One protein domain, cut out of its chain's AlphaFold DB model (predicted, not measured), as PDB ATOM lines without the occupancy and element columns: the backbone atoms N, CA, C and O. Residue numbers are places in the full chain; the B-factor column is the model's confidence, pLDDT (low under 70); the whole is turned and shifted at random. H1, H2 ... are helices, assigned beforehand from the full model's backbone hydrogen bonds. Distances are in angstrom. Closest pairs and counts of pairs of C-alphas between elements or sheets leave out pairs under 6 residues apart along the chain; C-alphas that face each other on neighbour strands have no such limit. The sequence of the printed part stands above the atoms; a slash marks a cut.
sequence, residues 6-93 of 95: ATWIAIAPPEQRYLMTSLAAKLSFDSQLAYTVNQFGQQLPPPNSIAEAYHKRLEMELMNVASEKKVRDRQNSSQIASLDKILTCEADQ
ATOM      1  N   ALA A   6      32.972 -24.161  22.892       97.69
ATOM      2  CA  ALA A   6      32.189 -24.958  23.835       97.69
ATOM      3  C   ALA A   6      31.107 -25.820  23.157       97.69
ATOM      4  O   ALA A   6      30.862 -26.941  23.607       97.69
ATOM      5  N   THR A   7      30.510 -25.347  22.056       97.00
ATOM      6  CA  THR A   7      29.511 -26.105  21.284       97.00
ATOM      7  C   THR A   7      30.100 -27.412  20.757       97.00
ATOM      8  O   THR A   7      29.475 -28.465  20.867       97.00
ATOM      9  N   TRP A   8      31.327 -27.368  20.235       97.00
ATOM     10  CA  TRP A   8      32.012 -28.546  19.698       97.00
ATOM     11  C   TRP A   8      32.524 -29.468  20.809       97.00
ATOM     12  O   TRP A   8      32.359 -30.681  20.727       97.00
ATOM     13  N   ILE A   9      33.059 -28.904  21.897       96.75
ATOM     14  CA  ILE A   9      33.493 -29.658  23.088       96.75
ATOM     15  C   ILE A   9      32.351 -30.514  23.661       96.75
ATOM     16  O   ILE A   9      32.577 -31.664  24.048       96.75
ATOM     17  N   ALA A  10      31.129 -29.976  23.703       96.94
ATOM     18  CA  ALA A  10      29.970 -30.651  24.288       96.94
ATOM     19  C   ALA A  10      29.578 -31.945  23.557       96.94
ATOM     20  O   ALA A  10      29.110 -32.889  24.194       96.94
ATOM     21  N   ILE A  11      29.788 -32.001  22.241       95.25
ATOM     22  CA  ILE A  11      29.402 -33.144  21.402       95.25
ATOM     23  C   ILE A  11      30.574 -34.066  21.050       95.25
ATOM     24  O   ILE A  11      30.359 -35.118  20.456       95.25
ATOM     25  N   ALA A  12      31.799 -33.683  21.403       94.56
ATOM     26  CA  ALA A  12      32.984 -34.466  21.096       94.56
ATOM     27  C   ALA A  12      33.133 -35.706  22.002       94.56
ATOM     28  O   ALA A  12      32.724 -35.663  23.177       94.56
ATOM     29  N   PRO A  13      33.780 -36.775  21.493       91.12
ATOM     30  CA  PRO A  13      34.274 -37.893  22.290       91.12
ATOM     31  C   PRO A  13      35.153 -37.441  23.471       91.12
ATOM     32  O   PRO A  13      35.771 -36.374  23.399       91.12
ATOM     33  N   PRO A  14      35.260 -38.237  24.555       92.00
ATOM     34  CA  PRO A  14      35.975 -37.840  25.772       92.00
ATOM     35  C   PRO A  14      37.423 -37.375  25.553       92.00
ATOM     36  O   PRO A  14      37.833 -36.365  26.124       92.00
ATOM     37  N   GLU A  15      38.183 -38.066  24.704       90.69
ATOM     38  CA  GLU A  15      39.591 -37.740  24.437       90.69
ATOM     39  C   GLU A  15      39.742 -36.417  23.680       90.69
ATOM     40  O   GLU A  15      40.492 -35.533  24.099       90.69
ATOM     41  N   GLN A  16      38.959 -36.227  22.614       94.38
ATOM     42  CA  GLN A  16      38.926 -34.971  21.861       94.38
ATOM     43  C   GLN A  16      38.423 -33.814  22.729       94.38
ATOM     44  O   GLN A  16      38.957 -32.708  22.656       94.38
ATOM     45  N   ARG A  17      37.442 -34.061  23.606       96.81
ATOM     46  CA  ARG A  17      36.966 -33.077  24.583       96.81
ATOM     47  C   ARG A  17      38.103 -32.606  25.480       96.81
ATOM     48  O   ARG A  17      38.331 -31.402  25.580       96.81
ATOM     49  N   TYR A  18      38.830 -33.541  26.089       96.31
ATOM     50  CA  TYR A  18      39.980 -33.223  26.932       96.31
ATOM     51  C   TYR A  18      41.035 -32.419  26.165       96.31
ATOM     52  O   TYR A  18      41.522 -31.399  26.664       96.31
ATOM     53  N   LEU A  19      41.356 -32.845  24.943       96.25
ATOM     54  CA  LEU A  19      42.355 -32.195  24.106       96.25
ATOM     55  C   LEU A  19      41.952 -30.759  23.745       96.25
ATOM     56  O   LEU A  19      42.735 -29.834  23.960       96.25
ATOM     57  N   MET A  20      40.727 -30.549  23.262       97.88
ATOM     58  CA  MET A  20      40.223 -29.220  22.908       97.88
ATOM     59  C   MET A  20      40.146 -28.293  24.121       97.88
ATOM     60  O   MET A  20      40.589 -27.149  24.030       97.88
ATOM     61  N   THR A  21      39.648 -28.773  25.267       98.12
ATOM     62  CA  THR A  21      39.630 -27.990  26.514       98.12
ATOM     63  C   THR A  21      41.047 -27.598  26.936       98.12
ATOM     64  O   THR A  21      41.293 -26.440  27.272       98.12
ATOM     65  N   SER A  22      41.998 -28.531  26.866       98.06
ATOM     66  CA  SER A  22      43.394 -28.286  27.243       98.06
ATOM     67  C   SER A  22      44.089 -27.299  26.305       98.06
ATOM     68  O   SER A  22      44.836 -26.435  26.762       98.06
ATOM     69  N   LEU A  23      43.848 -27.400  24.997       98.00
ATOM     70  CA  LEU A  23      44.416 -26.490  24.003       98.00
ATOM     71  C   LEU A  23      43.807 -25.090  24.102       98.00
ATOM     72  O   LEU A  23      44.554 -24.115  24.080       98.00
ATOM     73  N   ALA A  24      42.487 -24.980  24.281       97.25
ATOM     74  CA  ALA A  24      41.830 -23.695  24.506       97.25
ATOM     75  C   ALA A  24      42.398 -22.997  25.753       97.25
ATOM     76  O   ALA A  24      42.735 -21.817  25.692       97.25
ATOM     77  N   ALA A  25      42.616 -23.741  26.844       97.44
ATOM     78  CA  ALA A  25      43.257 -23.209  28.044       97.44
ATOM     79  C   ALA A  25      44.714 -22.770  27.796       97.44
ATOM     80  O   ALA A  25      45.105 -21.686  28.220       97.44
ATOM     81  N   LYS A  26      45.519 -23.570  27.078       96.06
ATOM     82  CA  LYS A  26      46.918 -23.230  26.737       96.06
ATOM     83  C   LYS A  26      47.047 -21.981  25.865       96.06
ATOM     84  O   LYS A  26      48.059 -21.293  25.951       96.06
ATOM     85  N   LEU A  27      46.050 -21.719  25.026       95.12
ATOM     86  CA  LEU A  27      45.985 -20.549  24.149       95.12
ATOM     87  C   LEU A  27      45.283 -19.351  24.804       95.12
ATOM     88  O   LEU A  27      45.150 -18.303  24.172       95.12
ATOM     89  N   SER A  28      44.819 -19.496  26.052       95.56
ATOM     90  CA  SER A  28      43.995 -18.502  26.749       95.56
ATOM     91  C   SER A  28      42.756 -18.091  25.941       95.56
ATOM     92  O   SER A  28      42.374 -16.923  25.919       95.56
ATOM     93  N   PHE A  29      42.154 -19.045  25.230       96.12
ATOM     94  CA  PHE A  29      40.939 -18.830  24.453       96.12
ATOM     95  C   PHE A  29      39.711 -18.868  25.359       96.12
ATOM     96  O   PHE A  29      39.575 -19.748  26.212       96.12
ATOM     97  N   ASP A  30      38.770 -17.962  25.110       96.88
ATOM     98  CA  ASP A  30      37.435 -18.040  25.680       96.88
ATOM     99  C   ASP A  30      36.611 -19.080  24.910       96.88
ATOM    100  O   ASP A  30      36.323 -18.935  23.717       96.88
ATOM    101  N   SER A  31      36.214 -20.140  25.614       96.69
ATOM    102  CA  SER A  31      35.395 -21.222  25.062       96.69
ATOM    103  C   SER A  31      34.001 -20.779  24.596       96.69
ATOM    104  O   SER A  31      33.402 -21.457  23.759       96.69
ATOM    105  N   GLN A  32      33.488 -19.657  25.114       97.62
ATOM    106  CA  GLN A  32      32.196 -19.085  24.719       97.62
ATOM    107  C   GLN A  32      32.278 -18.309  23.400       97.62
ATOM    108  O   GLN A  32      31.252 -17.960  22.819       97.62
ATOM    109  N   LEU A  33      33.490 -18.073  22.895       97.12
ATOM    110  CA  LEU A  33      33.729 -17.448  21.604       97.12
ATOM    111  C   LEU A  33      34.113 -18.492  20.553       97.12
ATOM    112  O   LEU A  33      34.611 -19.583  20.844       97.12
ATOM    113  N   ALA A  34      33.890 -18.141  19.290       96.62
ATOM    114  CA  ALA A  34      34.354 -18.938  18.166       96.62
ATOM    115  C   ALA A  34      35.889 -18.902  18.057       96.62
ATOM    116  O   ALA A  34      36.534 -17.921  18.437       96.62
ATOM    117  N   TYR A  35      36.488 -19.945  17.473       95.88
ATOM    118  CA  TYR A  35      37.944 -20.025  17.270       95.88
ATOM    119  C   TYR A  35      38.504 -18.808  16.517       95.88
ATOM    120  O   TYR A  35      39.502 -18.221  16.923       95.88
ATOM    121  N   THR A  36      37.824 -18.382  15.449       94.62
ATOM    122  CA  THR A  36      38.258 -17.240  14.631       94.62
ATOM    123  C   THR A  36      38.159 -15.913  15.381       94.62
ATOM    124  O   THR A  36      38.968 -15.022  15.145       94.62
ATOM    125  N   VAL A  37      37.195 -15.781  16.299       95.88
ATOM    126  CA  VAL A  37      37.046 -14.583  17.143       95.88
ATOM    127  C   VAL A  37      38.174 -14.522  18.170       95.88
ATOM    128  O   VAL A  37      38.799 -13.476  18.316       95.88
ATOM    129  N   ASN A  38      38.489 -15.651  18.812       94.81
ATOM    130  CA  ASN A  38      39.643 -15.757  19.705       94.81
ATOM    131  C   ASN A  38      40.959 -15.404  18.992       94.81
ATOM    132  O   ASN A  38      41.767 -14.655  19.532       94.81
ATOM    133  N   GLN A  39      41.161 -15.895  17.765       92.31
ATOM    134  CA  GLN A  39      42.367 -15.594  16.986       92.31
ATOM    135  C   GLN A  39      42.493 -14.123  16.588       92.31
ATOM    136  O   GLN A  39      43.603 -13.602  16.580       92.31
ATOM    137  N   PHE A  40      41.389 -13.449  16.246       89.31
ATOM    138  CA  PHE A  40      41.437 -12.074  15.740       89.31
ATOM    139  C   PHE A  40      42.068 -11.090  16.739       89.31
ATOM    140  O   PHE A  40      42.706 -10.122  16.335       89.31
ATOM    141  N   GLY A  41      41.912 -11.346  18.040       78.38
ATOM    142  CA  GLY A  41      42.495 -10.530  19.107       78.38
ATOM    143  C   GLY A  41      43.931 -10.897  19.493       78.38
ATOM    144  O   GLY A  41      44.484 -10.256  20.385       78.38
ATOM    145  N   GLN A  42      44.531 -11.919  18.877       85.00
ATOM    146  CA  GLN A  42      45.853 -12.419  19.250       85.00
ATOM    147  C   GLN A  42      46.914 -12.134  18.188       85.00
ATOM    148  O   GLN A  42      46.656 -12.073  16.987       85.00
ATOM    149  N   GLN A  43      48.152 -11.980  18.654       86.75
ATOM    150  CA  GLN A  43      49.307 -11.886  17.779       86.75
ATOM    151  C   GLN A  43      49.549 -13.251  17.124       86.75
ATOM    152  O   GLN A  43      49.498 -14.279  17.798       86.75
ATOM    153  N   LEU A  44      49.811 -13.267  15.813       84.38
ATOM    154  CA  LEU A  44      50.086 -14.518  15.106       84.38
ATOM    155  C   LEU A  44      51.290 -15.231  15.744       84.38
ATOM    156  O   LEU A  44      52.317 -14.585  15.983       84.38
ATOM    157  N   PRO A  45      51.195 -16.546  16.010       89.19
ATOM    158  CA  PRO A  45      52.305 -17.289  16.578       89.19
ATOM    159  C   PRO A  45      53.484 -17.305  15.590       89.19
ATOM    160  O   PRO A  45      53.266 -17.395  14.377       89.19
ATOM    161  N   PRO A  46      54.739 -17.260  16.074       90.81
ATOM    162  CA  PRO A  46      55.900 -17.426  15.211       90.81
ATOM    163  C   PRO A  46      55.834 -18.765  14.460       90.81
ATOM    164  O   PRO A  46      55.393 -19.764  15.044       90.81
ATOM    165  N   PRO A  47      56.298 -18.823  13.202       92.06
ATOM    166  CA  PRO A  47      56.335 -20.072  12.456       92.06
ATOM    167  C   PRO A  47      57.254 -21.092  13.140       92.06
ATOM    168  O   PRO A  47      58.283 -20.734  13.716       92.06
ATOM    169  N   ASN A  48      56.889 -22.369  13.051       93.38
ATOM    170  CA  ASN A  48      57.547 -23.515  13.683       93.38
ATOM    171  C   ASN A  48      57.611 -23.436  15.217       93.38
ATOM    172  O   ASN A  48      58.460 -24.072  15.843       93.38
ATOM    173  N   SER A  49      56.721 -22.660  15.837       95.38
ATOM    174  CA  SER A  49      56.626 -22.584  17.291       95.38
ATOM    175  C   SER A  49      55.648 -23.614  17.854       95.38
ATOM    176  O   SER A  49      54.703 -24.053  17.196       95.38
ATOM    177  N   ILE A  50      55.825 -23.946  19.134       94.94
ATOM    178  CA  ILE A  50      54.854 -24.755  19.883       94.94
ATOM    179  C   ILE A  50      53.477 -24.070  19.894       94.94
ATOM    180  O   ILE A  50      52.455 -24.743  19.793       94.94
ATOM    181  N   ALA A  51      53.443 -22.735  19.966       93.81
ATOM    182  CA  ALA A  51      52.199 -21.975  19.916       93.81
ATOM    183  C   ALA A  51      51.458 -22.191  18.588       93.81
ATOM    184  O   ALA A  51      50.262 -22.474  18.593       93.81
ATOM    185  N   GLU A  52      52.166 -22.151  17.454       95.12
ATOM    186  CA  GLU A  52      51.580 -22.468  16.146       95.12
ATOM    187  C   GLU A  52      51.020 -23.897  16.117       95.12
ATOM    188  O   GLU A  52      49.902 -24.116  15.644       95.12
ATOM    189  N   ALA A  53      51.757 -24.862  16.674       96.69
ATOM    190  CA  ALA A  53      51.298 -26.243  16.766       96.69
ATOM    191  C   ALA A  53      50.018 -26.374  17.611       96.69
ATOM    192  O   ALA A  53      49.121 -27.125  17.234       96.69
ATOM    193  N   TYR A  54      49.890 -25.623  18.710       96.75
ATOM    194  CA  TYR A  54      48.670 -25.602  19.522       96.75
ATOM    195  C   TYR A  54      47.478 -25.013  18.770       96.75
ATOM    196  O   TYR A  54      46.403 -25.613  18.801       96.75
ATOM    197  N   HIS A  55      47.663 -23.899  18.057       95.69
ATOM    198  CA  HIS A  55      46.617 -23.328  17.203       95.69
ATOM    199  C   HIS A  55      46.157 -24.329  16.144       95.69
ATOM    200  O   HIS A  55      44.974 -24.655  16.074       95.69
ATOM    201  N   LYS A  56      47.104 -24.879  15.374       95.69
ATOM    202  CA  LYS A  56      46.817 -25.876  14.336       95.69
ATOM    203  C   LYS A  56      46.112 -27.095  14.909       95.69
ATOM    204  O   LYS A  56      45.138 -27.564  14.330       95.69
ATOM    205  N   ARG A  57      46.573 -27.607  16.055       97.06
ATOM    206  CA  ARG A  57      45.946 -28.770  16.684       97.06
ATOM    207  C   ARG A  57      44.515 -28.463  17.100       97.06
ATOM    208  O   ARG A  57      43.636 -29.248  16.773       97.06
ATOM    209  N   LEU A  58      44.266 -27.331  17.758       97.12
ATOM    210  CA  LEU A  58      42.916 -26.963  18.180       97.12
ATOM    211  C   LEU A  58      41.981 -26.786  16.979       97.12
ATOM    212  O   LEU A  58      40.852 -27.268  17.005       97.12
ATOM    213  N   GLU A  59      42.455 -26.128  15.923       96.25
ATOM    214  CA  GLU A  59      41.694 -25.951  14.689       96.25
ATOM    215  C   GLU A  59      41.303 -27.295  14.060       96.25
ATOM    216  O   GLU A  59      40.130 -27.498  13.746       96.25
ATOM    217  N   MET A  60      42.253 -28.229  13.941       96.44
ATOM    218  CA  MET A  60      41.990 -29.565  13.398       96.44
ATOM    219  C   MET A  60      40.964 -30.338  14.230       96.44
ATOM    220  O   MET A  60      40.030 -30.893  13.659       96.44
ATOM    221  N   GLU A  61      41.085 -30.350  15.561       96.31
ATOM    222  CA  GLU A  61      40.128 -31.073  16.415       96.31
ATOM    223  C   GLU A  61      38.704 -30.528  16.268       96.31
ATOM    224  O   GLU A  61      37.747 -31.285  16.104       96.31
ATOM    225  N   LEU A  62      38.555 -29.203  16.252       97.19
ATOM    226  CA  LEU A  62      37.247 -28.577  16.088       97.19
ATOM    227  C   LEU A  62      36.655 -28.860  14.694       97.19
ATOM    228  O   LEU A  62      35.454 -29.111  14.572       97.19
ATOM    229  N   MET A  63      37.484 -28.875  13.643       95.56
ATOM    230  CA  MET A  63      37.055 -29.260  12.293       95.56
ATOM    231  C   MET A  63      36.653 -30.734  12.202       95.56
ATOM    232  O   MET A  63      35.669 -31.045  11.524       95.56
ATOM    233  N   ASN A  64      37.381 -31.627  12.876       94.56
ATOM    234  CA  ASN A  64      37.083 -33.056  12.910       94.56
ATOM    235  C   ASN A  64      35.710 -33.302  13.538       94.56
ATOM    236  O   ASN A  64      34.847 -33.903  12.898       94.56
ATOM    237  N   VAL A  65      35.460 -32.734  14.721       95.19
ATOM    238  CA  VAL A  65      34.168 -32.854  15.418       95.19
ATOM    239  C   VAL A  65      33.025 -32.266  14.587       95.19
ATOM    240  O   VAL A  65      31.969 -32.886  14.438       95.19
ATOM    241  N   ALA A  66      33.221 -31.085  13.993       94.50
ATOM    242  CA  ALA A  66      32.209 -30.468  13.137       94.50
ATOM    243  C   ALA A  66      31.910 -31.314  11.885       94.50
ATOM    244  O   ALA A  66      30.757 -31.414  11.447       94.50
ATOM    245  N   SER A  67      32.932 -31.946  11.308       93.19
ATOM    246  CA  SER A  67      32.791 -32.818  10.141       93.19
ATOM    247  C   SER A  67      32.091 -34.128  10.495       93.19
ATOM    248  O   SER A  67      31.179 -34.535   9.773       93.19
ATOM    249  N   GLU A  68      32.437 -34.742  11.626       93.69
ATOM    250  CA  GLU A  68      31.742 -35.913  12.163       93.69
ATOM    251  C   GLU A  68      30.253 -35.614  12.382       93.69
ATOM    252  O   GLU A  68      29.395 -36.328  11.854       93.69
ATOM    253  N   LYS A  69      29.933 -34.512  13.073       93.81
ATOM    254  CA  LYS A  69      28.552 -34.045  13.280       93.81
ATOM    255  C   LYS A  69      27.802 -33.945  11.952       93.81
ATOM    256  O   LYS A  69      26.702 -34.476  11.821       93.81
ATOM    257  N   LYS A  70      28.419 -33.331  10.938       93.75
ATOM    258  CA  LYS A  70      27.833 -33.172   9.600       93.75
ATOM    259  C   LYS A  70      27.589 -34.507   8.890       93.75
ATOM    260  O   LYS A  70      26.594 -34.631   8.177       93.75
ATOM    261  N   VAL A  71      28.479 -35.488   9.039       94.12
ATOM    262  CA  VAL A  71      28.282 -36.837   8.479       94.12
ATOM    263  C   VAL A  71      27.117 -37.536   9.177       94.12
ATOM    264  O   VAL A  71      26.242 -38.075   8.499       94.12
ATOM    265  N   ARG A  72      27.058 -37.472  10.512       93.25
ATOM    266  CA  ARG A  72      25.987 -38.095  11.303       93.25
ATOM    267  C   ARG A  72      24.617 -37.456  11.038       93.25
ATOM    268  O   ARG A  72      23.643 -38.180  10.840       93.25
ATOM    269  N   ASP A  73      24.548 -36.130  10.916       93.81
ATOM    270  CA  ASP A  73      23.303 -35.389  10.644       93.81
ATOM    271  C   ASP A  73      22.683 -35.714   9.276       93.81
ATOM    272  O   ASP A  73      21.475 -35.584   9.091       93.81
ATOM    273  N   ARG A  74      23.488 -36.158   8.303       93.06
ATOM    274  CA  ARG A  74      22.998 -36.563   6.975       93.06
ATOM    275  C   ARG A  74      22.279 -37.911   6.974       93.06
ATOM    276  O   ARG A  74      21.704 -38.263   5.949       93.06
ATOM    277  N   GLN A  75      22.357 -38.672   8.071       88.44
ATOM    278  CA  GLN A  75      21.717 -39.983   8.253       88.44
ATOM    279  C   GLN A  75      21.982 -40.988   7.114       88.44
ATOM    280  O   GLN A  75      21.212 -41.921   6.890       88.44
ATOM    281  N   ASN A  76      23.093 -40.829   6.391       95.12
ATOM    282  CA  ASN A  76      23.504 -41.766   5.356       95.12
ATOM    283  C   ASN A  76      24.253 -42.931   6.010       95.12
ATOM    284  O   ASN A  76      25.404 -42.783   6.424       95.12
ATOM    285  N   SER A  77      23.606 -44.093   6.082       91.88
ATOM    286  CA  SER A  77      24.133 -45.279   6.766       91.88
ATOM    287  C   SER A  77      25.494 -45.741   6.236       91.88
ATOM    288  O   SER A  77      26.339 -46.157   7.022       91.88
ATOM    289  N   SER A  78      25.752 -45.619   4.931       93.69
ATOM    290  CA  SER A  78      27.039 -45.998   4.331       93.69
ATOM    291  C   SER A  78      28.170 -45.044   4.730       93.69
ATOM    292  O   SER A  78      29.275 -45.495   5.044       93.69
ATOM    293  N   GLN A  79      27.903 -43.735   4.765       92.44
ATOM    294  CA  GLN A  79      28.887 -42.739   5.207       92.44
ATOM    295  C   GLN A  79      29.170 -42.858   6.705       92.44
ATOM    296  O   GLN A  79      30.329 -42.794   7.103       92.44
ATOM    297  N   ILE A  80      28.134 -43.089   7.515       93.19
ATOM    298  CA  ILE A  80      28.275 -43.311   8.959       93.19
ATOM    299  C   ILE A  80      29.092 -44.579   9.224       93.19
ATOM    300  O   ILE A  80      30.069 -44.513   9.956       93.19
ATOM    301  N   ALA A  81      28.787 -45.697   8.557       92.81
ATOM    302  CA  ALA A  81      29.556 -46.933   8.720       92.81
ATOM    303  C   ALA A  81      31.028 -46.777   8.296       92.81
ATOM    304  O   ALA A  81      31.923 -47.351   8.915       92.81
ATOM    305  N   SER A  82      31.290 -45.989   7.248       92.88
ATOM    306  CA  SER A  82      32.661 -45.684   6.818       92.88
ATOM    307  C   SER A  82      33.403 -44.850   7.862       92.88
ATOM    308  O   SER A  82      34.551 -45.153   8.176       92.88
ATOM    309  N   LEU A  83      32.740 -43.836   8.421       91.88
ATOM    310  CA  LEU A  83      33.271 -43.008   9.500       91.88
ATOM    311  C   LEU A  83      33.556 -43.840  10.758       91.88
ATOM    312  O   LEU A  83      34.665 -43.781  11.276       91.88
ATOM    313  N   ASP A  84      32.604 -44.655  11.211       91.06
ATOM    314  CA  ASP A  84      32.767 -45.484  12.411       91.06
ATOM    315  C   ASP A  84      33.935 -46.474  12.250       91.06
ATOM    316  O   ASP A  84      34.703 -46.698  13.188       91.06
ATOM    317  N   LYS A  85      34.139 -47.013  11.039       91.44
ATOM    318  CA  LYS A  85      35.302 -47.855  10.733       91.44
ATOM    319  C   LYS A  85      36.622 -47.088  10.849       91.44
ATOM    320  O   LYS A  85      37.572 -47.631  11.402       91.44
ATOM    321  N   ILE A  86      36.691 -45.859  10.331       89.56
ATOM    322  CA  ILE A  86      37.892 -45.012  10.436       89.56
ATOM    323  C   ILE A  86      38.201 -44.723  11.908       89.56
ATOM    324  O   ILE A  86      39.316 -44.984  12.346       89.56
ATOM    325  N   LEU A  87      37.202 -44.284  12.679       86.69
ATOM    326  CA  LEU A  87      37.368 -43.961  14.099       86.69
ATOM    327  C   LEU A  87      37.821 -45.172  14.924       86.69
ATOM    328  O   LEU A  87      38.674 -45.037  15.794       86.69
ATOM    329  N   THR A  88      37.294 -46.364  14.627       86.00
ATOM    330  CA  THR A  88      37.725 -47.606  15.294       86.00
ATOM    331  C   THR A  88      39.198 -47.906  15.002       86.00
ATOM    332  O   THR A  88      39.963 -48.191  15.917       86.00
ATOM    333  N   CYS A  89      39.623 -47.784  13.739       83.62
ATOM    334  CA  CYS A  89      41.024 -47.986  13.364       83.62
ATOM    335  C   CYS A  89      41.973 -46.993  14.050       83.62
ATOM    336  O   CYS A  89      43.099 -47.365  14.367       83.62
ATOM    337  N   GLU A  90      41.546 -45.744  14.246       77.06
ATOM    338  CA  GLU A  90      42.353 -44.707  14.900       77.06
ATOM    339  C   GLU A  90      42.425 -44.895  16.423       77.06
ATOM    340  O   GLU A  90      43.466 -44.617  17.017       77.06
ATOM    341  N   ALA A  91      41.365 -45.415  17.049       73.56
ATOM    342  CA  ALA A  91      41.340 -45.713  18.480       73.56
ATOM    343  C   ALA A  91      42.229 -46.915  18.855       73.56
ATOM    344  O   ALA A  91      42.904 -46.884  19.880       73.56
ATOM    345  N   ASP A  92      42.278 -47.949  18.007       64.56
ATOM    346  CA  ASP A  92      43.043 -49.182  18.264       64.56
ATOM    347  C   ASP A  92      44.552 -49.068  17.941       64.56
ATOM    348  O   ASP A  92      45.305 -50.022  18.139       64.56
ATOM    349  N   GLN A  93      45.021 -47.926  17.422       57.62
ATOM    350  CA  GLN A  93      46.407 -47.747  16.952       57.62
ATOM    351  C   GLN A  93      47.352 -47.034  17.929       57.62
ATOM    352  O   GLN A  93      48.521 -46.838  17.585       57.62
TER     353      GLN A  93
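Overview. This is residues 6 to 93 of the 95 residues of an uncharacterized protein of Phormidesmis priestleyi (UniProt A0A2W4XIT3). What is the shape? One long helix, H4, makes the long axis; the hairpin H1 and H2 packs on one side of it, and H5 folds back from its last end, residues 85 to 93 sticking out. What builds it? It is all helix: 88 printed residues with five named helices, H1 to H5 in chain order, only just loose, close to compact, radius of gyration of the C-alphas 14.6 A, spanning 43 by 28 by 20 A.

Along the chain. Where is H4? Residues 50 to 73 run 34.6 A from C-alpha 50 at (54.854, -24.755, 19.883). And the others? H1 is residues 6 to 11, 9.0 A; H2 14 to 26, 18.3 A; H3 35 to 40, 8.8 A; H5 77 to 91, 20.8 A, ending at C-alpha 91, (41.340, -45.713, 18.480).

Arrangement. What touches H4, the hub? H2 does, closest C-alphas Met 20 and Leu 58, 5.9 A; H1, Trp 8 and Leu 62, 6.4 A; H5, Arg 72 and Ile 80, 6.2 A. Is H3 near? It is close but not clearly touching H4, closest C-alphas Tyr 35 and Glu 59, 7.5 A. Are backbones regularly paired? Every O i to N i+4 pair is within hydrogen-bond range in H2, H3, H4 and H5; in H1, 1 of 2.

Size, cuts and confidence. How large? The farthest C-alphas, of Gln 43 and Ser 77, are 43.2 A apart. Any cut or low confidence? The printed part has no cut and no long link; residues 92 to 93 are under pLDDT 70.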